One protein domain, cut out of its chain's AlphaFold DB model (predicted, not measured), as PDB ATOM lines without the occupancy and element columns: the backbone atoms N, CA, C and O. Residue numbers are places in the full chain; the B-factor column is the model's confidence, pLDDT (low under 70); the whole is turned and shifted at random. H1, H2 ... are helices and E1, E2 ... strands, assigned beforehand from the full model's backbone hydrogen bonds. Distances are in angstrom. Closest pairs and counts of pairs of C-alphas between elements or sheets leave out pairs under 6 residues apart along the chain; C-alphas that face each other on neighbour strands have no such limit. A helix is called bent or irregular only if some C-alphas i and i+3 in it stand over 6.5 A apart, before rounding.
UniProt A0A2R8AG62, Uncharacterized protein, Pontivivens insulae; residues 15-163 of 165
ATOM      1  N   ALA A  15     -15.967  -9.814 -27.296       66.12
ATOM      2  CA  ALA A  15     -14.708  -9.414 -27.921       66.12
ATOM      3  C   ALA A  15     -14.871  -8.341 -29.014       66.12
ATOM      4  O   ALA A  15     -14.139  -7.365 -29.005       66.12
ATOM      5  N   ALA A  16     -15.866  -8.442 -29.905       68.06
ATOM      6  CA  ALA A  16     -16.073  -7.417 -30.934       68.06
ATOM      7  C   ALA A  16     -16.491  -6.061 -30.330       68.06
ATOM      8  O   ALA A  16     -16.165  -5.012 -30.877       68.06
ATOM      9  N   ALA A  17     -17.215  -6.067 -29.204       73.50
ATOM     10  CA  ALA A  17     -17.573  -4.842 -28.489       73.50
ATOM     11  C   ALA A  17     -16.393  -4.248 -27.699       73.50
ATOM     12  O   ALA A  17     -16.311  -3.028 -27.574       73.50
ATOM     13  N   GLU A  18     -15.495  -5.098 -27.203       78.19
ATOM     14  CA  GLU A  18     -14.238  -4.727 -26.546       78.19
ATOM     15  C   GLU A  18     -13.253  -4.122 -27.562       78.19
ATOM     16  O   GLU A  18     -12.894  -2.958 -27.422       78.19
ATOM     17  N   GLU A  19     -12.971  -4.814 -28.674       80.19
ATOM     18  CA  GLU A  19     -12.153  -4.309 -29.793       80.19
ATOM     19  C   GLU A  19     -12.673  -2.972 -30.349       80.19
ATOM     20  O   GLU A  19     -11.888  -2.098 -30.714       80.19
ATOM     21  N   PHE A  20     -13.996  -2.787 -30.417       80.62
ATOM     22  CA  PHE A  20     -14.584  -1.522 -30.860       80.62
ATOM     23  C   PHE A  20     -14.422  -0.407 -29.816       80.62
ATOM     24  O   PHE A  20     -14.250   0.750 -30.192       80.62
ATOM     25  N   SER A  21     -14.433  -0.730 -28.520       83.00
ATOM     26  CA  SER A  21     -14.123   0.233 -27.456       83.00
ATOM     27  C   SER A  21     -12.650   0.642 -27.492       83.00
ATOM     28  O   SER A  21     -12.364   1.836 -27.479       83.00
ATOM     29  N   ASP A  22     -11.734  -0.316 -27.633       84.88
ATOM     30  CA  ASP A  22     -10.292  -0.060 -27.750       84.88
ATOM     31  C   ASP A  22      -9.977   0.791 -28.993       84.88
ATOM     32  O   ASP A  22      -9.186   1.737 -28.936       84.88
ATOM     33  N   ALA A  23     -10.645   0.508 -30.116       84.25
ATOM     34  CA  ALA A  23     -10.550   1.300 -31.339       84.25
ATOM     35  C   ALA A  23     -11.073   2.736 -31.156       84.25
ATOM     36  O   ALA A  23     -10.464   3.677 -31.668       84.25
ATOM     37  N   LEU A  24     -12.176   2.923 -30.419       85.06
ATOM     38  CA  LEU A  24     -12.698   4.247 -30.074       85.06
ATOM     39  C   LEU A  24     -11.741   5.011 -29.148       85.06
ATOM     40  O   LEU A  24     -11.523   6.203 -29.363       85.06
ATOM     41  N   ASP A  25     -11.150   4.363 -28.145       85.44
ATOM     42  CA  ASP A  25     -10.201   5.005 -27.231       85.44
ATOM     43  C   ASP A  25      -8.914   5.417 -27.965       85.44
ATOM     44  O   ASP A  25      -8.513   6.580 -27.874       85.44
ATOM     45  N   LEU A  26      -8.355   4.542 -28.815       82.06
ATOM     46  CA  LEU A  26      -7.231   4.873 -29.702       82.06
ATOM     47  C   LEU A  26      -7.572   6.028 -30.658       82.06
ATOM     48  O   LEU A  26      -6.781   6.962 -30.809       82.06
ATOM     49  N   MET A  27      -8.757   6.003 -31.280       82.88
ATOM     50  CA  MET A  27      -9.254   7.117 -32.093       82.88
ATOM     51  C   MET A  27      -9.352   8.397 -31.253       82.88
ATOM     52  O   MET A  27      -8.964   9.458 -31.725       82.88
ATOM     53  N   GLY A  28      -9.824   8.332 -30.010       79.06
ATOM     54  CA  GLY A  28      -9.896   9.478 -29.105       79.06
ATOM     55  C   GLY A  28      -8.531  10.131 -28.874       79.06
ATOM     56  O   GLY A  28      -8.385  11.339 -29.069       79.06
ATOM     57  N   GLU A  29      -7.523   9.327 -28.530       81.44
ATOM     58  CA  GLU A  29      -6.162   9.803 -28.256       81.44
ATOM     59  C   GLU A  29      -5.473  10.428 -29.476       81.44
ATOM     60  O   GLU A  29      -4.754  11.416 -29.324       81.44
ATOM     61  N   GLN A  30      -5.683   9.883 -30.678       74.44
ATOM     62  CA  GLN A  30      -5.093  10.437 -31.903       74.44
ATOM     63  C   GLN A  30      -5.925  11.608 -32.456       74.44
ATOM     64  O   GLN A  30      -5.406  12.707 -32.654       74.44
ATOM     65  N   CYS A  31      -7.231  11.400 -32.652       76.38
ATOM     66  CA  CYS A  31      -8.143  12.367 -33.260       76.38
ATOM     67  C   CYS A  31      -8.521  13.497 -32.312       76.38
ATOM     68  O   CYS A  31      -8.237  14.657 -32.588       76.38
ATOM     69  N   VAL A  32      -9.223  13.191 -31.215       78.56
ATOM     70  CA  VAL A  32      -9.829  14.233 -30.372       78.56
ATOM     71  C   VAL A  32      -8.726  15.051 -29.715       78.56
ATOM     72  O   VAL A  32      -8.781  16.279 -29.747       78.56
ATOM     73  N   ASP A  33      -7.689  14.400 -29.195       77.94
ATOM     74  CA  ASP A  33      -6.576  15.101 -28.561       77.94
ATOM     75  C   ASP A  33      -5.724  15.902 -29.569       77.94
ATOM     76  O   ASP A  33      -5.313  17.023 -29.265       77.94
ATOM     77  N   GLY A  34      -5.538  15.401 -30.798       72.88
ATOM     78  CA  GLY A  34      -4.926  16.148 -31.906       72.88
ATOM     79  C   GLY A  34      -5.734  17.392 -32.300       72.88
ATOM     80  O   GLY A  34      -5.221  18.511 -32.254       72.88
ATOM     81  N   LEU A  35      -7.032  17.220 -32.573       72.62
ATOM     82  CA  LEU A  35      -7.980  18.293 -32.906       72.62
ATOM     83  C   LEU A  35      -8.034  19.384 -31.822       72.62
ATOM     84  O   LEU A  35      -8.125  20.570 -32.139       72.62
ATOM     85  N   MET A  36      -7.948  19.000 -30.543       74.00
ATOM     86  CA  MET A  36      -7.892  19.924 -29.402       74.00
ATOM     87  C   MET A  36      -6.572  20.711 -29.330       74.00
ATOM     88  O   MET A  36      -6.571  21.866 -28.897       74.00
ATOM     89  N   ARG A  37      -5.442  20.120 -29.741       69.81
ATOM     90  CA  ARG A  37      -4.132  20.798 -29.791       69.81
ATOM     91  C   ARG A  37      -4.057  21.780 -30.965       69.81
ATOM     92  O   ARG A  37      -3.580  22.905 -30.789       69.81
ATOM     93  N   ASP A  38      -4.607  21.403 -32.118       61.88
ATOM     94  CA  ASP A  38      -4.532  22.159 -33.376       61.88
ATOM     95  C   ASP A  38      -5.623  23.229 -33.561       61.88
ATOM     96  O   ASP A  38      -5.773  23.812 -34.636       61.88
ATOM     97  N   LEU A  39      -6.299  23.637 -32.481       58.84
ATOM     98  CA  LEU A  39      -7.251  24.763 -32.456       58.84
ATOM     99  C   LEU A  39      -6.676  26.121 -32.918       58.84
ATOM    100  O   LEU A  39      -7.412  27.101 -33.041       58.84
ATOM    101  N   ARG A  40      -5.370  26.191 -33.202       49.97
ATOM    102  CA  ARG A  40      -4.681  27.343 -33.806       49.97
ATOM    103  C   ARG A  40      -4.651  27.321 -35.343       49.97
ATOM    104  O   ARG A  40      -4.346  28.355 -35.928       49.97
ATOM    105  N   ALA A  41      -4.961  26.194 -35.992       46.59
ATOM    106  CA  ALA A  41      -4.928  26.037 -37.454       46.59
ATOM    107  C   ALA A  41      -6.169  26.614 -38.174       46.59
ATOM    108  O   ALA A  41      -6.116  26.917 -39.365       46.59
ATOM    109  N   GLY A  42      -7.266  26.840 -37.442       42.44
ATOM    110  CA  GLY A  42      -8.469  27.513 -37.937       42.44
ATOM    111  C   GLY A  42      -9.505  26.597 -38.619       42.44
ATOM    112  O   GLY A  42      -9.211  25.469 -39.006       42.44
ATOM    113  N   PRO A  43     -10.757  27.072 -38.776       47.00
ATOM    114  CA  PRO A  43     -11.904  26.238 -39.161       47.00
ATOM    115  C   PRO A  43     -11.908  25.772 -40.624       47.00
ATOM    116  O   PRO A  43     -12.695  24.898 -40.975       47.00
ATOM    117  N   ALA A  44     -11.065  26.349 -41.486       50.50
ATOM    118  CA  ALA A  44     -11.062  26.068 -42.923       50.50
ATOM    119  C   ALA A  44     -10.534  24.668 -43.284       50.50
ATOM    120  O   ALA A  44     -10.679  24.248 -44.428       50.50
ATOM    121  N   GLY A  45      -9.911  23.968 -42.331       51.84
ATOM    122  CA  GLY A  45      -9.311  22.663 -42.572       51.84
ATOM    123  C   GLY A  45     -10.289  21.489 -42.579       51.84
ATOM    124  O   GLY A  45      -9.952  20.495 -43.196       51.84
ATOM    125  N   MET A  46     -11.454  21.565 -41.913       55.34
ATOM    126  CA  MET A  46     -12.133  20.358 -41.401       55.34
ATOM    127  C   MET A  46     -13.583  20.136 -41.873       55.34
ATOM    128  O   MET A  46     -14.472  20.989 -41.738       55.34
ATOM    129  N   PHE A  47     -13.841  18.939 -42.407       58.88
ATOM    130  CA  PHE A  47     -15.086  18.553 -43.077       58.88
ATOM    131  C   PHE A  47     -15.439  17.095 -42.757       58.88
ATOM    132  O   PHE A  47     -14.504  16.308 -42.637       58.88
ATOM    133  N   PRO A  48     -16.738  16.731 -42.656       59.62
ATOM    134  CA  PRO A  48     -17.156  15.330 -42.649       59.62
ATOM    135  C   PRO A  48     -16.663  14.653 -43.927       59.62
ATOM    136  O   PRO A  48     -16.493  15.331 -44.950       59.62
ATOM    137  N   ALA A  49     -16.444  13.344 -43.881       57.47
ATOM    138  CA  ALA A  49     -15.952  12.646 -45.049       57.47
ATOM    139  C   ALA A  49     -16.998  12.632 -46.168       57.47
ATOM    140  O   ALA A  49     -18.210  12.610 -45.934       57.47
ATOM    141  N   ASP A  50     -16.522  12.673 -47.408       61.59
ATOM    142  CA  ASP A  50     -17.383  12.476 -48.567       61.59
ATOM    143  C   ASP A  50     -17.573  10.967 -48.844       61.59
ATOM    144  O   ASP A  50     -16.795  10.140 -48.360       61.59
ATOM    145  N   PRO A  51     -18.577  10.559 -49.646       67.94
ATOM    146  CA  PRO A  51     -18.788   9.142 -49.965       67.94
ATOM    147  C   PRO A  51     -17.557   8.456 -50.579       67.94
ATOM    148  O   PRO A  51     -17.340   7.263 -50.382       67.94
ATOM    149  N   ARG A  52     -16.712   9.224 -51.280       67.06
ATOM    150  CA  ARG A  52     -15.449   8.754 -51.857       67.06
ATOM    151  C   ARG A  52     -14.411   8.419 -50.783       67.06
ATOM    152  O   ARG A  52     -13.613   7.506 -50.967       67.06
ATOM    153  N   THR A  53     -14.414   9.121 -49.658       67.06
ATOM    154  CA  THR A  53     -13.584   8.782 -48.502       67.06
ATOM    155  C   THR A  53     -14.008   7.440 -47.918       67.06
ATOM    156  O   THR A  53     -13.147   6.600 -47.680       67.06
ATOM    157  N   SER A  54     -15.312   7.176 -47.784       65.88
ATOM    158  CA  SER A  54     -15.809   5.855 -47.370       65.88
ATOM    159  C   SER A  54     -15.369   4.746 -48.343       65.88
ATOM    160  O   SER A  54     -14.940   3.681 -47.903       65.88
ATOM    161  N   GLU A  55     -15.384   5.001 -49.658       69.25
ATOM    162  CA  GLU A  55     -14.829   4.082 -50.670       69.25
ATOM    163  C   GLU A  55     -13.313   3.857 -50.506       69.25
ATOM    164  O   GLU A  55     -12.846   2.729 -50.641       69.25
ATOM    165  N   VAL A  56     -12.535   4.897 -50.180       69.50
ATOM    166  CA  VAL A  56     -11.085   4.792 -49.917       69.50
ATOM    167  C   VAL A  56     -10.798   3.996 -48.640       69.50
ATOM    168  O   VAL A  56      -9.888   3.167 -48.647       69.50
ATOM    169  N   VAL A  57     -11.587   4.193 -47.577       67.81
ATOM    170  CA  VAL A  57     -11.481   3.432 -46.319       67.81
ATOM    171  C   VAL A  57     -11.771   1.945 -46.552       67.81
ATOM    172  O   VAL A  57     -11.083   1.085 -46.009       67.81
ATOM    173  N   LEU A  58     -12.735   1.623 -47.414       67.81
ATOM    174  CA  LEU A  58     -13.058   0.243 -47.788       67.81
ATOM    175  C   LEU A  58     -12.110  -0.353 -48.849       67.81
ATOM    176  O   LEU A  58     -12.090  -1.568 -49.033       67.81
ATOM    177  N   GLY A  59     -11.341   0.478 -49.557       63.38
ATOM    178  CA  GLY A  59     -10.610   0.121 -50.778       63.38
ATOM    179  C   GLY A  59      -9.101  -0.086 -50.621       63.38
ATOM    180  O   GLY A  59      -8.369   0.191 -51.570       63.38
ATOM    181  N   ASP A  60      -8.626  -0.489 -49.438       60.16
ATOM    182  CA  ASP A  60      -7.218  -0.788 -49.089       60.16
ATOM    183  C   ASP A  60      -6.174   0.329 -49.330       60.16
ATOM    184  O   ASP A  60      -4.994   0.144 -49.039       60.16
ATOM    185  N   ASN A  61      -6.587   1.526 -49.758       59.12
ATOM    186  CA  ASN A  61      -5.720   2.698 -49.974       59.12
ATOM    187  C   ASN A  61      -5.637   3.617 -48.737       59.12
ATOM    188  O   ASN A  61      -5.412   4.823 -48.836       59.12
ATOM    189  N   LEU A  62      -5.849   3.033 -47.560       60.50
ATOM    190  CA  LEU A  62      -5.820   3.692 -46.262       60.50
ATOM    191  C   LEU A  62      -4.392   4.081 -45.861       60.50
ATOM    192  O   LEU A  62      -3.561   3.201 -45.660       60.50
ATOM    193  N   GLY A  63      -4.133   5.384 -45.698       62.09
ATOM    194  CA  GLY A  63      -2.805   5.934 -45.391       62.09
ATOM    195  C   GLY A  63      -2.174   5.361 -44.117       62.09
ATOM    196  O   GLY A  63      -1.285   4.512 -44.191       62.09
ATOM    197  N   ARG A  64      -2.624   5.813 -42.941       64.44
ATOM    198  CA  ARG A  64      -2.305   5.167 -41.662       64.44
ATOM    199  C   ARG A  64      -3.571   4.522 -41.137       64.44
ATOM    200  O   ARG A  64      -4.447   5.209 -40.622       64.44
ATOM    201  N   ALA A  65      -3.673   3.206 -41.270       70.19
ATOM    202  CA  ALA A  65      -4.758   2.462 -40.654       70.19
ATOM    203  C   ALA A  65      -4.254   1.275 -39.844       70.19
ATOM    204  O   ALA A  65      -3.387   0.516 -40.281       70.19
ATOM    205  N   TRP A  66      -4.855   1.111 -38.674       79.00
ATOM    206  CA  TRP A  66      -4.801  -0.104 -37.880       79.00
ATOM    207  C   TRP A  66      -6.074  -0.914 -38.141       79.00
ATOM    208  O   TRP A  66      -7.140  -0.343 -38.374       79.00
ATOM    209  N   ARG A  67      -5.974  -2.244 -38.108       77.56
ATOM    210  CA  ARG A  67      -7.121  -3.149 -38.247       77.56
ATOM    211  C   ARG A  67      -7.123  -4.166 -37.114       77.56
ATOM    212  O   ARG A  67      -6.047  -4.602 -36.704       77.56
ATOM    213  N   SER A  68      -8.311  -4.570 -36.669       77.44
ATOM    214  CA  SER A  68      -8.461  -5.721 -35.776       77.44
ATOM    215  C   SER A  68      -7.975  -7.010 -36.446       77.44
ATOM    216  O   SER A  68      -7.913  -7.102 -37.676       77.44
ATOM    217  N   GLU A  69      -7.668  -8.040 -35.652       74.31
ATOM    218  CA  GLU A  69      -7.254  -9.351 -36.180       74.31
ATOM    219  C   GLU A  69      -8.339  -9.997 -37.059       74.31
ATOM    220  O   GLU A  69      -8.031 -10.687 -38.030       74.31
ATOM    221  N   ALA A  70      -9.614  -9.729 -36.756       71.81
ATOM    222  CA  ALA A  70     -10.757 -10.155 -37.558       71.81
ATOM    223  C   ALA A  70     -10.985  -9.294 -38.821       71.81
ATOM    224  O   ALA A  70     -11.801  -9.660 -39.669       71.81
ATOM    225  N   GLY A  71     -10.292  -8.158 -38.966       72.06
ATOM    226  CA  GLY A  71     -10.369  -7.255 -40.123       72.06
ATOM    227  C   GLY A  71     -11.684  -6.481 -40.268       72.06
ATOM    228  O   GLY A  71     -11.830  -5.712 -41.220       72.06
ATOM    229  N   ASN A  72     -12.630  -6.667 -39.344       77.00
ATOM    230  CA  ASN A  72     -13.941  -6.021 -39.328       77.00
ATOM    231  C   ASN A  72     -13.908  -4.608 -38.728       77.00
ATOM    232  O   ASN A  72     -14.807  -3.823 -39.016       77.00
ATOM    233  N   ILE A  73     -12.903  -4.278 -37.914       79.69
ATOM    234  CA  ILE A  73     -12.713  -2.949 -37.325       79.69
ATOM    235  C   ILE A  73     -11.444  -2.334 -37.909       79.69
ATOM    236  O   ILE A  73     -10.400  -2.985 -37.990       79.69
ATOM    237  N   VAL A  74     -11.536  -1.073 -38.322       77.88
ATOM    238  CA  VAL A  74     -10.451  -0.309 -38.937       77.88
ATOM    239  C   VAL A  74     -10.398   1.078 -38.311       77.88
ATOM    240  O   VAL A  74     -11.305   1.878 -38.522       77.88
ATOM    241  N   VAL A  75      -9.326   1.382 -37.581       79.06
ATOM    242  CA  VAL A  75      -9.010   2.751 -37.149       79.06
ATOM    243  C   VAL A  75      -8.193   3.394 -38.259       79.06
ATOM    244  O   VAL A  75      -7.186   2.820 -38.673       79.06
ATOM    245  N   TYR A  76      -8.599   4.562 -38.747       76.69
ATOM    246  CA  TYR A  76      -7.919   5.261 -39.835       76.69
ATOM    247  C   TYR A  76      -7.624   6.717 -39.491       76.69
ATOM    248  O   TYR A  76      -8.447   7.412 -38.899       76.69
ATOM    249  N   ASP A  77      -6.458   7.172 -39.933       75.81
ATOM    250  CA  ASP A  77      -6.051   8.569 -39.991       75.81
ATOM    251  C   ASP A  77      -5.531   8.853 -41.408       75.81
ATOM    252  O   ASP A  77      -4.650   8.158 -41.935       75.81
ATOM    253  N   LEU A  78      -6.158   9.813 -42.082       68.19
ATOM    254  CA  LEU A  78      -5.913  10.095 -43.489       68.19
ATOM    255  C   LEU A  78      -5.129  11.396 -43.605       68.19
ATOM    256  O   LEU A  78      -5.726  12.419 -43.879       68.19
ATOM    257  N   ASP A  79      -3.793  11.347 -43.510       61.97
ATOM    258  CA  ASP A  79      -2.862  12.503 -43.577       61.97
ATOM    259  C   ASP A  79      -3.177  13.577 -44.675       61.97
ATOM    260  O   ASP A  79      -2.686  14.703 -44.598       61.97
ATOM    261  N   GLN A  80      -3.956  13.257 -45.723       59.34
ATOM    262  CA  GLN A  80      -4.374  14.174 -46.804       59.34
ATOM    263  C   GLN A  80      -5.818  14.711 -46.711       59.34
ATOM    264  O   GLN A  80      -6.215  15.529 -47.542       59.34
ATOM    265  N   MET A  81      -6.614  14.263 -45.741       60.84
ATOM    266  CA  MET A  81      -7.994  14.688 -45.503       60.84
ATOM    267  C   MET A  81      -8.201  14.935 -44.002       60.84
ATOM    268  O   MET A  81      -7.600  14.267 -43.174       60.84
ATOM    269  N   PRO A  82      -9.055  15.882 -43.596       65.50
ATOM    270  CA  PRO A  82      -9.235  16.246 -42.189       65.50
ATOM    271  C   PRO A  82     -10.172  15.275 -41.451       65.50
ATOM    272  O   PRO A  82     -11.110  15.689 -40.763       65.50
ATOM    273  N   VAL A  83      -9.969  13.983 -41.688       67.56
ATOM    274  CA  VAL A  83     -10.855  12.898 -41.300       67.56
ATOM    275  C   VAL A  83     -10.007  11.766 -40.749       67.56
ATOM    276  O   VAL A  83      -9.172  11.188 -41.444       67.56
ATOM    277  N   CYS A  84     -10.306  11.409 -39.514       76.31
ATOM    278  CA  CYS A  84      -9.904  10.158 -38.904       76.31
ATOM    279  C   CYS A  84     -11.150   9.509 -38.284       76.31
ATOM    280  O   CYS A  84     -12.183  10.170 -38.133       76.31
ATOM    281  N   GLY A  85     -11.102   8.216 -37.982       79.19
ATOM    282  CA  GLY A  85     -12.290   7.492 -37.540       79.19
ATOM    283  C   GLY A  85     -12.070   6.011 -37.256       79.19
ATOM    284  O   GLY A  85     -10.965   5.485 -37.381       79.19
ATOM    285  N   VAL A  86     -13.167   5.341 -36.908       80.06
ATOM    286  CA  VAL A  86     -13.307   3.889 -36.801       80.06
ATOM    287  C   VAL A  86     -14.399   3.420 -37.764       80.06
ATOM    288  O   VAL A  86     -15.575   3.738 -37.589       80.06
ATOM    289  N   LEU A  87     -14.035   2.614 -38.758       79.62
ATOM    290  CA  LEU A  87     -14.993   1.822 -39.529       79.62
ATOM    291  C   LEU A  87     -15.197   0.477 -38.830       79.62
ATOM    292  O   LEU A  87     -14.224  -0.193 -38.490       79.62
ATOM    293  N   ALA A  88     -16.449   0.062 -38.656       78.94
ATOM    294  CA  ALA A  88     -16.828  -1.254 -38.159       78.94
ATOM    295  C   ALA A  88     -17.819  -1.932 -39.126       78.94
ATOM    296  O   ALA A  88     -18.999  -1.580 -39.225       78.94
ATOM    297  N   ALA A  89     -17.329  -2.930 -39.857       75.12
ATOM    298  CA  ALA A  89     -18.148  -3.845 -40.638       75.12
ATOM    299  C   ALA A  89     -18.875  -4.842 -39.717       75.12
ATOM    300  O   ALA A  89     -18.390  -5.182 -38.638       75.12
ATOM    301  N   ASP A  90     -20.059  -5.291 -40.144       73.69
ATOM    302  CA  ASP A  90     -20.911  -6.267 -39.440       73.69
ATOM    303  C   ASP A  90     -21.287  -5.909 -37.983       73.69
ATOM    304  O   ASP A  90     -21.756  -6.749 -37.211       73.69
ATOM    305  N   PHE A  91     -21.151  -4.632 -37.613       72.12
ATOM    306  CA  PHE A  91     -21.474  -4.106 -36.290       72.12
ATOM    307  C   PHE A  91     -22.900  -3.534 -36.240       72.12
ATOM    308  O   PHE A  91     -23.354  -2.870 -37.172       72.12
ATOM    309  N   ASN A  92     -23.642  -3.762 -35.152       74.06
ATOM    310  CA  ASN A  92     -25.018  -3.268 -35.036       74.06
ATOM    311  C   ASN A  92     -25.056  -1.796 -34.579       74.06
ATOM    312  O   ASN A  92     -24.398  -1.434 -33.603       74.06
ATOM    313  N   VAL A  93     -25.918  -0.977 -35.197       69.94
ATOM    314  CA  VAL A  93     -26.203   0.424 -34.805       69.94
ATOM    315  C   VAL A  93     -26.409   0.583 -33.294       69.94
ATOM    316  O   VAL A  93     -25.857   1.492 -32.678       69.94
ATOM    317  N   GLY A  94     -27.186  -0.302 -32.662       74.19
ATOM    318  CA  GLY A  94     -27.458  -0.244 -31.224       74.19
ATOM    319  C   GLY A  94     -26.216  -0.482 -30.358       74.19
ATOM    320  O   GLY A  94     -26.104   0.095 -29.279       74.19
ATOM    321  N   GLN A  95     -25.265  -1.280 -30.844       74.81
ATOM    322  CA  GLN A  95     -24.005  -1.580 -30.157       74.81
ATOM    323  C   GLN A  95     -23.000  -0.444 -30.338       74.81
ATOM    324  O   GLN A  95     -22.441   0.024 -29.348       74.81
ATOM    325  N   ALA A  96     -22.866   0.085 -31.561       73.88
ATOM    326  CA  ALA A  96     -22.085   1.294 -31.818       73.88
ATOM    327  C   ALA A  96     -22.585   2.464 -30.953       73.88
ATOM    328  O   ALA A  96     -21.803   3.127 -30.272       73.88
ATOM    329  N   ARG A  97     -23.909   2.673 -30.884       76.69
ATOM    330  CA  ARG A  97     -24.513   3.714 -30.036       76.69
ATOM    331  C   ARG A  97     -24.246   3.497 -28.543       76.69
ATOM    332  O   ARG A  97     -23.988   4.480 -27.846       76.69
ATOM    333  N   ALA A  98     -24.261   2.249 -28.070       79.62
ATOM    334  CA  ALA A  98     -23.962   1.903 -26.681       79.62
ATOM    335  C   ALA A  98     -22.488   2.132 -26.296       79.62
ATOM    336  O   ALA A  98     -22.244   2.587 -25.181       79.62
ATOM    337  N   ALA A  99     -21.535   1.880 -27.201       80.19
ATOM    338  CA  ALA A  99     -20.101   2.117 -26.989       80.19
ATOM    339  C   ALA A  99     -19.709   3.605 -27.117       80.19
ATOM    340  O   ALA A  99     -18.930   4.124 -26.321       80.19
ATOM    341  N   LEU A 100     -20.328   4.335 -28.049       80.69
ATOM    342  CA  LEU A 100     -20.088   5.771 -28.246       80.69
ATOM    343  C   LEU A 100     -20.461   6.630 -27.027       80.69
ATOM    344  O   LEU A 100     -19.825   7.646 -26.773       80.69
ATOM    345  N   ALA A 101     -21.496   6.255 -26.268       82.38
ATOM    346  CA  ALA A 101     -21.969   7.047 -25.130       82.38
ATOM    347  C   ALA A 101     -20.982   7.137 -23.936       82.38
ATOM    348  O   ALA A 101     -20.792   8.245 -23.429       82.38
ATOM    349  N   PRO A 102     -20.372   6.044 -23.421       85.62
ATOM    350  CA  PRO A 102     -19.317   6.131 -22.409       85.62
ATOM    351  C   PRO A 102     -18.049   6.798 -22.945       85.62
ATOM    352  O   PRO A 102     -17.525   7.674 -22.259       85.62
ATOM    353  N   TRP A 103     -17.630   6.470 -24.171       87.75
ATOM    354  CA  TRP A 103     -16.485   7.095 -24.836       87.75
ATOM    355  C   TRP A 103     -16.627   8.626 -24.902       87.75
ATOM    356  O   TRP A 103     -15.797   9.361 -24.367       87.75
ATOM    357  N   ALA A 104     -17.750   9.125 -25.435       86.88
ATOM    358  CA  ALA A 104     -18.027  10.557 -25.550       86.88
ATOM    359  C   ALA A 104     -17.977  11.277 -24.190       86.88
ATOM    360  O   ALA A 104     -17.458  12.390 -24.098       86.88
ATOM    361  N   ARG A 105     -18.448  10.632 -23.110       88.19
ATOM    362  CA  ARG A 105     -18.352  11.183 -21.746       88.19
ATOM    363  C   ARG A 105     -16.911  11.282 -21.246       88.19
ATOM    364  O   ARG A 105     -16.596  12.274 -20.592       88.19
ATOM    365  N   GLY A 106     -16.053  10.306 -21.552       89.00
ATOM    366  CA  GLY A 106     -14.620  10.358 -21.228       89.00
ATOM    367  C   GLY A 106     -13.941  11.590 -21.834       89.00
ATOM    368  O   GLY A 106     -13.230  12.318 -21.144       89.00
ATOM    369  N   TRP A 107     -14.288  11.904 -23.083       86.31
ATOM    370  CA  TRP A 107     -13.800  13.072 -23.827       86.31
ATOM    371  C   TRP A 107     -14.535  14.392 -23.522       86.31
ATOM    372  O   TRP A 107     -14.267  15.412 -24.160       86.31
ATOM    373  N   GLN A 108     -15.434  14.407 -22.527       88.00
ATOM    374  CA  GLN A 108     -16.270  15.559 -22.146       88.00
ATOM    375  C   GLN A 108     -17.138  16.100 -23.299       88.00
ATOM    376  O   GLN A 108     -17.426  17.297 -23.370       88.00
ATOM    377  N   LEU A 109     -17.550  15.219 -24.210       85.94
ATOM    378  CA  LEU A 109     -18.423  15.544 -25.326       85.94
ATOM    379  C   LEU A 109     -19.896  15.390 -24.919       85.94
ATOM    380  O   LEU A 109     -20.288  14.417 -24.272       85.94
ATOM    381  N   ILE A 110     -20.723  16.339 -25.342       86.06
ATOM    382  CA  ILE A 110     -22.176  16.336 -25.160       86.06
ATOM    383  C   ILE A 110     -22.812  15.947 -26.492       86.06
ATOM    384  O   ILE A 110     -22.503  16.548 -27.516       86.06
ATOM    385  N   GLU A 111     -23.698  14.955 -26.508       85.19
ATOM    386  CA  GLU A 111     -24.425  14.602 -27.729       85.19
ATOM    387  C   GLU A 111     -25.408  15.718 -28.115       85.19
ATOM    388  O   GLU A 111     -26.226  16.158 -27.306       85.19
ATOM    389  N   ALA A 112     -25.308  16.174 -29.360       81.06
ATOM    390  CA  ALA A 112     -26.256  17.074 -29.991       81.06
ATOM    391  C   ALA A 112     -27.277  16.268 -30.819       81.06
ATOM    392  O   ALA A 112     -26.941  15.194 -31.323       81.06
ATOM    393  N   PRO A 113     -28.498  16.798 -31.012       81.12
ATOM    394  CA  PRO A 113     -29.499  16.275 -31.932       81.12
ATOM    395  C   PRO A 113     -28.930  15.754 -33.253       81.12
ATOM    396  O   PRO A 113     -28.186  16.440 -33.967       81.12
ATOM    397  N   GLU A 114     -29.322  14.526 -33.564       78.12
ATOM    398  CA  GLU A 114     -28.992  13.820 -34.795       78.12
ATOM    399  C   GLU A 114     -29.631  14.506 -36.007       78.12
ATOM    400  O   GLU A 114     -30.769  14.971 -35.945       78.12
ATOM    401  N   GLU A 115     -28.905  14.566 -37.120       72.31
ATOM    402  CA  GLU A 115     -29.384  15.175 -38.361       72.31
ATOM    403  C   GLU A 115     -28.943  14.318 -39.546       72.31
ATOM    404  O   GLU A 115     -27.769  13.984 -39.671       72.31
ATOM    405  N   GLY A 116     -29.892  13.900 -40.390       72.00
ATOM    406  CA  GLY A 116     -29.602  13.050 -41.552       72.00
ATOM    407  C   GLY A 116     -28.906  11.721 -41.213       72.00
ATOM    408  O   GLY A 116     -27.978  11.344 -41.917       72.00
ATOM    409  N   GLY A 117     -29.283  11.059 -40.108       71.56
ATOM    410  CA  GLY A 117     -28.633   9.828 -39.604       71.56
ATOM    411  C   GLY A 117     -27.266  10.058 -38.940       71.56
ATOM    412  O   GLY A 117     -26.647   9.143 -38.398       71.56
ATOM    413  N   THR A 118     -26.784  11.302 -38.947       74.75
ATOM    414  CA  THR A 118     -25.451  11.650 -38.463       74.75
ATOM    415  C   THR A 118     -25.511  12.138 -37.021       74.75
ATOM    416  O   THR A 118     -26.089  13.191 -36.726       74.75
ATOM    417  N   ARG A 119     -24.886  11.393 -36.103       80.31
ATOM    418  CA  ARG A 119     -24.734  11.819 -34.706       80.31
ATOM    419  C   ARG A 119     -23.670  12.900 -34.600       80.31
ATOM    420  O   ARG A 119     -22.601  12.815 -35.211       80.31
ATOM    421  N   ARG A 120     -23.968  13.911 -33.790       81.62
ATOM    422  CA  ARG A 120     -23.090  15.052 -33.539       81.62
ATOM    423  C   ARG A 120     -22.756  15.120 -32.064       81.62
ATOM    424  O   ARG A 120     -23.611  14.893 -31.214       81.62
ATOM    425  N   PHE A 121     -21.523  15.480 -31.762       85.12
ATOM    426  CA  PHE A 121     -21.037  15.638 -30.400       85.12
ATOM    427  C   PHE A 121     -20.411  17.021 -30.263       85.12
ATOM    428  O   PHE A 121     -19.795  17.508 -31.204       85.12
ATOM    429  N   VAL A 122     -20.578  17.690 -29.128       84.31
ATOM    430  CA  VAL A 122     -20.087  19.057 -28.932       84.31
ATOM    431  C   VAL A 122     -19.261  19.189 -27.662       84.31
ATOM    432  O   VAL A 122     -19.570  18.579 -26.641       84.31
ATOM    433  N   ARG A 123     -18.219  20.018 -27.712       83.88
ATOM    434  CA  ARG A 123     -17.379  20.360 -26.558       83.88
ATOM    435  C   ARG A 123     -17.127  21.859 -26.534       83.88
ATOM    436  O   ARG A 123     -16.837  22.458 -27.568       83.88
ATOM    437  N   ARG A 124     -17.224  22.474 -25.357       80.38
ATOM    438  CA  ARG A 124     -16.906  23.896 -25.172       80.38
ATOM    439  C   ARG A 124     -15.434  24.054 -24.794       80.38
ATOM    440  O   ARG A 124     -14.934  23.290 -23.975       80.38
ATOM    441  N   TYR A 125     -14.742  25.001 -25.425       74.94
ATOM    442  CA  TYR A 125     -13.285  25.130 -25.312       74.94
ATOM    443  C   TYR A 125     -12.806  26.068 -24.189       74.94
ATOM    444  O   TYR A 125     -11.766  25.825 -23.585       74.94
ATOM    445  N   SER A 126     -13.535  27.151 -23.920       70.50
ATOM    446  CA  SER A 126     -13.168  28.185 -22.941       70.50
ATOM    447  C   SER A 126     -14.399  28.991 -22.514       70.50
ATOM    448  O   SER A 126     -15.466  28.798 -23.094       70.50
ATOM    449  N   ASP A 127     -14.223  29.935 -21.584       61.00
ATOM    450  CA  ASP A 127     -15.256  30.877 -21.103       61.00
ATOM    451  C   ASP A 127     -15.500  32.082 -22.052       61.00
ATOM    452  O   ASP A 127     -16.184  33.039 -21.692       61.00
ATOM    453  N   ALA A 128     -14.939  32.052 -23.274       63.09
ATOM    454  CA  ALA A 128     -14.913  33.192 -24.198       63.09
ATOM    455  C   ALA A 128     -16.040  33.323 -25.258       63.09
ATOM    456  O   ALA A 128     -16.348  34.452 -25.629       63.09
ATOM    457  N   GLU A 129     -16.667  32.302 -25.856       67.44
ATOM    458  CA  GLU A 129     -16.457  30.846 -25.818       67.44
ATOM    459  C   GLU A 129     -16.420  30.299 -27.275       67.44
ATOM    460  O   GLU A 129     -17.018  30.883 -28.186       67.44
ATOM    461  N   VAL A 130     -15.753  29.161 -27.523       68.81
ATOM    462  CA  VAL A 130     -15.760  28.447 -28.824       68.81
ATOM    463  C   VAL A 130     -16.373  27.060 -28.642       68.81
ATOM    464  O   VAL A 130     -15.977  26.318 -27.740       68.81
ATOM    465  N   LEU A 131     -17.327  26.709 -29.507       74.25
ATOM    466  CA  LEU A 131     -17.952  25.394 -29.569       74.25
ATOM    467  C   LEU A 131     -17.252  24.557 -30.642       74.25
ATOM    468  O   LEU A 131     -17.222  24.940 -31.811       74.25
ATOM    469  N   MET A 132     -16.706  23.412 -30.249       79.25
ATOM    470  CA  MET A 132     -16.259  22.383 -31.181       79.25
ATOM    471  C   MET A 132     -17.420  21.437 -31.452       79.25
ATOM    472  O   MET A 132     -18.002  20.911 -30.505       79.25
ATOM    473  N   VAL A 133     -17.742  21.224 -32.724       77.50
ATOM    474  CA  VAL A 133     -18.716  20.227 -33.177       77.50
ATOM    475  C   VAL A 133     -17.968  19.096 -33.868       77.50
ATOM    476  O   VAL A 133     -17.230  19.332 -34.817       77.50
ATOM    477  N   PHE A 134     -18.187  17.884 -33.388       80.31
ATOM    478  CA  PHE A 134     -17.687  16.623 -33.907       80.31
ATOM    479  C   PHE A 134     -18.834  15.861 -34.583       80.31
ATOM    480  O   PHE A 134     -19.998  16.000 -34.194       80.31
ATOM    481  N   VAL A 135     -18.514  15.052 -35.589       76.75
ATOM    482  CA  VAL A 135     -19.473  14.358 -36.464       76.75
ATOM    483  C   VAL A 135     -19.057  12.892 -36.538       76.75
ATOM    484  O   VAL A 135     -17.903  12.661 -36.887       76.75
ATOM    485  N   ALA A 136     -19.926  11.945 -36.141       75.31
ATOM    486  CA  ALA A 136     -19.437  10.631 -35.697       75.31
ATOM    487  C   ALA A 136     -20.317   9.378 -35.915       75.31
ATOM    488  O   ALA A 136     -20.077   8.370 -35.255       75.31
ATOM    489  N   THR A 137     -21.305   9.378 -36.816       72.19
ATOM    490  CA  THR A 137     -21.885   8.120 -37.349       72.19
ATOM    491  C   THR A 137     -22.395   8.293 -38.776       72.19
ATOM    492  O   THR A 137     -23.000   9.321 -39.070       72.19
ATOM    493  N   SER A 138     -22.279   7.260 -39.613       66.56
ATOM    494  CA  SER A 138     -23.139   7.071 -40.789       66.56
ATOM    495  C   SER A 138     -23.761   5.668 -40.823       66.56
ATOM    496  O   SER A 138     -23.235   4.707 -40.250       66.56
ATOM    497  N   ASP A 139     -24.929   5.565 -41.461       60.22
ATOM    498  CA  ASP A 139     -25.744   4.353 -41.467       60.22
ATOM    499  C   ASP A 139     -25.357   3.397 -42.615       60.22
ATOM    500  O   ASP A 139     -25.907   3.477 -43.713       60.22
ATOM    501  N   ASN A 140     -24.502   2.415 -42.291       58.06
ATOM    502  CA  ASN A 140     -24.168   1.199 -43.059       58.06
ATOM    503  C   ASN A 140     -23.137   1.353 -44.217       58.06
ATOM    504  O   ASN A 140     -23.494   1.868 -45.278       58.06
ATOM    505  N   PRO A 141     -21.901   0.806 -44.088       64.94
ATOM    506  CA  PRO A 141     -21.324   0.152 -42.897       64.94
ATOM    507  C   PRO A 141     -21.295   1.096 -41.686       64.94
ATOM    508  O   PRO A 141     -21.470   2.298 -41.847       64.94
ATOM    509  N   GLN A 142     -21.139   0.580 -40.460       72.75
ATOM    510  CA  GLN A 142     -21.072   1.468 -39.294       72.75
ATOM    511  C   GLN A 142     -19.756   2.236 -39.330       72.75
ATOM    512  O   GLN A 142     -18.687   1.666 -39.128       72.75
ATOM    513  N   LEU A 143     -19.843   3.530 -39.611       72.94
ATOM    514  CA  LEU A 143     -18.686   4.391 -39.777       72.94
ATOM    515  C   LEU A 143     -18.733   5.493 -38.721       72.94
ATOM    516  O   LEU A 143     -19.560   6.400 -38.802       72.94
ATOM    517  N   VAL A 144     -17.880   5.381 -37.705       76.00
ATOM    518  CA  VAL A 144     -17.669   6.418 -36.692       76.00
ATOM    519  C   VAL A 144     -16.532   7.301 -37.158       76.00
ATOM    520  O   VAL A 144     -15.364   6.992 -36.960       76.00
ATOM    521  N   GLU A 145     -16.869   8.410 -37.790       75.00
ATOM    522  CA  GLU A 145     -15.869   9.405 -38.172       75.00
ATOM    523  C   GLU A 145     -15.598  10.364 -37.015       75.00
ATOM    524  O   GLU A 145     -16.301  10.356 -36.007       75.00
ATOM    525  N   MET A 146     -14.574  11.200 -37.134       73.56
ATOM    526  CA  MET A 146     -14.287  12.236 -36.154       73.56
ATOM    527  C   MET A 146     -13.749  13.477 -36.853       73.56
ATOM    528  O   MET A 146     -12.549  13.649 -37.044       73.56
ATOM    529  N   THR A 147     -14.663  14.369 -37.238       72.69
ATOM    530  CA  THR A 147     -14.313  15.619 -37.930       72.69
ATOM    531  C   THR A 147     -14.733  16.810 -37.075       72.69
ATOM    532  O   THR A 147     -15.930  17.022 -36.862       72.69
ATOM    533  N   GLY A 148     -13.766  17.563 -36.549       72.38
ATOM    534  CA  GLY A 148     -14.015  18.699 -35.656       72.38
ATOM    535  C   GLY A 148     -14.286  20.006 -36.407       72.38
ATOM    536  O   GLY A 148     -13.656  20.293 -37.416       72.38
ATOM    537  N   ARG A 149     -15.189  20.856 -35.914       71.50
ATOM    538  CA  ARG A 149     -15.422  22.211 -36.444       71.50
ATOM    539  C   ARG A 149     -15.541  23.243 -35.337       71.50
ATOM    540  O   ARG A 149     -16.310  23.068 -34.401       71.50
ATOM    541  N   ILE A 150     -14.800  24.336 -35.493       72.25
ATOM    542  CA  ILE A 150     -14.727  25.485 -34.583       72.25
ATOM    543  C   ILE A 150     -15.844  26.478 -34.932       72.25
ATOM    544  O   ILE A 150     -15.834  27.046 -36.024       72.25
ATOM    545  N   LEU A 151     -16.775  26.721 -34.007       71.31
ATOM    546  CA  LEU A 151     -17.858  27.705 -34.137       71.31
ATOM    547  C   LEU A 151     -17.842  28.714 -32.967       71.31
ATOM    548  O   LEU A 151     -17.555  28.323 -31.833       71.31
ATOM    549  N   PRO A 152     -18.193  29.998 -33.180       70.81
ATOM    550  CA  PRO A 152     -18.441  30.938 -32.083       70.81
ATOM    551  C   PRO A 152     -19.651  30.490 -31.251       70.81
ATOM    552  O   PRO A 152     -20.727  30.255 -31.801       70.81
ATOM    553  N   ALA A 153     -19.513  30.402 -29.929       66.06
ATOM    554  CA  ALA A 153     -20.499  29.752 -29.056       66.06
ATOM    555  C   ALA A 153     -21.709  30.623 -28.645       66.06
ATOM    556  O   ALA A 153     -22.299  30.393 -27.589       66.06
ATOM    557  N   ASN A 154     -22.092  31.601 -29.473       65.81
ATOM    558  CA  ASN A 154     -23.290  32.435 -29.281       65.81
ATOM    559  C   ASN A 154     -24.587  31.572 -29.345       65.81
ATOM    560  O   ASN A 154     -24.536  30.348 -29.222       65.81
ATOM    561  N   ASP A 155     -25.761  32.170 -29.603       57.94
ATOM    562  CA  ASP A 155     -27.081  31.488 -29.674       57.94
ATOM    563  C   ASP A 155     -27.131  30.167 -30.481       57.94
ATOM    564  O   ASP A 155     -28.011  29.331 -30.269       57.94
ATOM    565  N   TRP A 156     -26.166  29.954 -31.379       58.16
ATOM    566  CA  TRP A 156     -25.849  28.679 -32.025       58.16
ATOM    567  C   TRP A 156     -25.842  27.465 -31.094       58.16
ATOM    568  O   TRP A 156     -26.355  26.419 -31.487       58.16
ATOM    569  N   THR A 157     -25.317  27.586 -29.870       57.28
ATOM    570  CA  THR A 157     -25.270  26.465 -28.915       57.28
ATOM    571  C   THR A 157     -26.679  25.943 -28.617       57.28
ATOM    572  O   THR A 157     -26.907  24.736 -28.637       57.28
ATOM    573  N   ASN A 158     -27.653  26.845 -28.447       55.47
ATOM    574  CA  ASN A 158     -29.053  26.479 -28.231       55.47
ATOM    575  C   ASN A 158     -29.709  25.913 -29.497       55.47
ATOM    576  O   ASN A 158     -30.501  24.986 -29.391       55.47
ATOM    577  N   ARG A 159     -29.379  26.419 -30.693       60.53
ATOM    578  CA  ARG A 159     -29.933  25.898 -31.961       60.53
ATOM    579  C   ARG A 159     -29.478  24.473 -32.250       60.53
ATOM    580  O   ARG A 159     -30.312  23.608 -32.500       60.53
ATOM    581  N   ILE A 160     -28.170  24.226 -32.140       60.59
ATOM    582  CA  ILE A 160     -27.578  22.901 -32.351       60.59
ATOM    583  C   ILE A 160     -28.123  21.919 -31.308       60.59
ATOM    584  O   ILE A 160     -28.610  20.864 -31.694       60.59
ATOM    585  N   LEU A 161     -28.122  22.272 -30.014       58.41
ATOM    586  CA  LEU A 161     -28.609  21.386 -28.945       58.41
ATOM    587  C   LEU A 161     -30.138  21.199 -28.914       58.41
ATOM    588  O   LEU A 161     -30.597  20.186 -28.396       58.41
ATOM    589  N   ALA A 162     -30.928  22.125 -29.470       52.69
ATOM    590  CA  ALA A 162     -32.384  21.980 -29.596       52.69
ATOM    591  C   ALA A 162     -32.836  21.349 -30.928       52.69
ATOM    592  O   ALA A 162     -34.023  21.070 -31.086       52.69
ATOM    593  N   GLY A 163     -31.923  21.127 -31.883       47.38
ATOM    594  CA  GLY A 163     -32.233  20.540 -33.192       47.38
ATOM    595  C   GLY A 163     -33.008  21.485 -34.115       47.38
ATOM    596  O   GLY A 163     -33.769  21.031 -34.966       47.38
TER     597      GLY A 163
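This is residues 15 to 163 of the 165 residues of an uncharacterized protein of Pontivivens insulae (UniProt A0A2R8AG62). Look for two antiparallel sheets of four strands, set one after the other along the longest axis and joined where E7 of the first runs on into E8 of the second; the long helix H1 lies along one face of the first sheet. H3 packs on H1 and reaches from the first sheet to the second, H4 packs on the opposite face of the second sheet from H3, and H2 only grazes the first sheet. The 149 printed residues hold four named helices and eight named strands, in the order H1 H2 E1 E2 E3 H3 E4 E5 E6 E7 E8 H4, of mixed class. The first sheet runs E1 E2 E3 E7; the second, strongly twisted, runs E4 E5 E6 E8. The whole is compact, with a radius of gyration of the C-alphas of 14.8 A and spans of 45 by 31 by 25 A.

Start at H1, residues 15 to 37, which is on the first sheet, made of E1, residues 64 to 67, E2, 73 to 77, E3, 84 to 88, and E7, 142 to 146. H1 is on this sheet at a height of 8.4 A, over E2 and E3, and runs along the strands, at 9 degrees to E2 on the local plane. The closest C-alphas of H1 and E3 are those of Met 27 and Gly 85, 6.2 A apart. H2, residues 51 to 58, only grazes the sheet with its residues 54 to 58, and it is apart from H1. E1, E2 and E3 form a meander, each strand the antiparallel neighbour of the one before: find N 66 and O 75 at 2.9 A, then N 74 and O 87 at 2.8 A. E7 is an edge strand and the antiparallel neighbour of E3, with N 86 and O 144 within hydrogen-bond range at 2.7 A. H3, residues 93 to 106, is on the sheet too; H1 and H3 on one face of it give two layers, helices over strands. H1, with its residues 17 to 25 alone, touches H3 at a steep tilt of 45 degrees, the same way, and the C-alphas of Ser 21 and Ala 99 are closest, at 6.3 A. The second sheet has a meander of E4, residues 110 to 115, E5, 118 to 124, and E6, 130 to 135, with N 112 and O 120 at 2.8 A and N 134 and O 121 at 2.7 A. E8, residues 149 to 152, is the edge strand beside E6, with N 133 and O 149 at 2.9 A. H3 is on this sheet at a height of 9.0 A, over E4 and along the strands, at 25 degrees to E4 on the local plane, which only just rests on enough of the sheet, 6 C-alphas. H4, residues 156 to 162, is on the opposite face at a height of 7.9 A, over none of the strands, but only just: 2 of its C-alphas fall on E5 and 2 on E6. The closest C-alphas of E4 and H4 are those of Ala 112 and Leu 161, 5.0 A apart. In H2 and H4 every O i to N i+4 pair is within hydrogen-bond range; in H1 18 of 19 are, in H3 9 of 10.

Find C-alpha 15 at (-14.708, -9.414, -27.921); from there H1 runs 32.1 A to C-alpha 37 at (-4.132, 20.798, -29.791). H1 is neither bent nor irregular, but only just: C-alphas 29 and 32 are 6.1 A apart. After H2, 10.8 A long, come E1, 10.2 A, E2, 13.6 A, and E3, 13.4 A. H3 covers 20.4 A, and is likewise only just neither bent nor irregular, with C-alphas 99 and 102 at 6.1 A. E4 is 15.1 A, E5 20.0 A and E6 16.5 A long. E7, 13.1 A, runs on into E8, 10.2 A, across two residues at 52 degrees. H4, 9.7 A long, ends at C-alpha 162, at (-32.384, 21.980, -29.596).

The two C-alphas farthest apart are those of Glu 69 and Asp 155, at 45.9 A. The printed part has no cut. Its one long link is H1 to H2, where residues 38 to 50 hold no named element. The mean pLDDT of the printed part is 71.7, and 56 residues are under 70, among them 37 to 64 and 153 to 163.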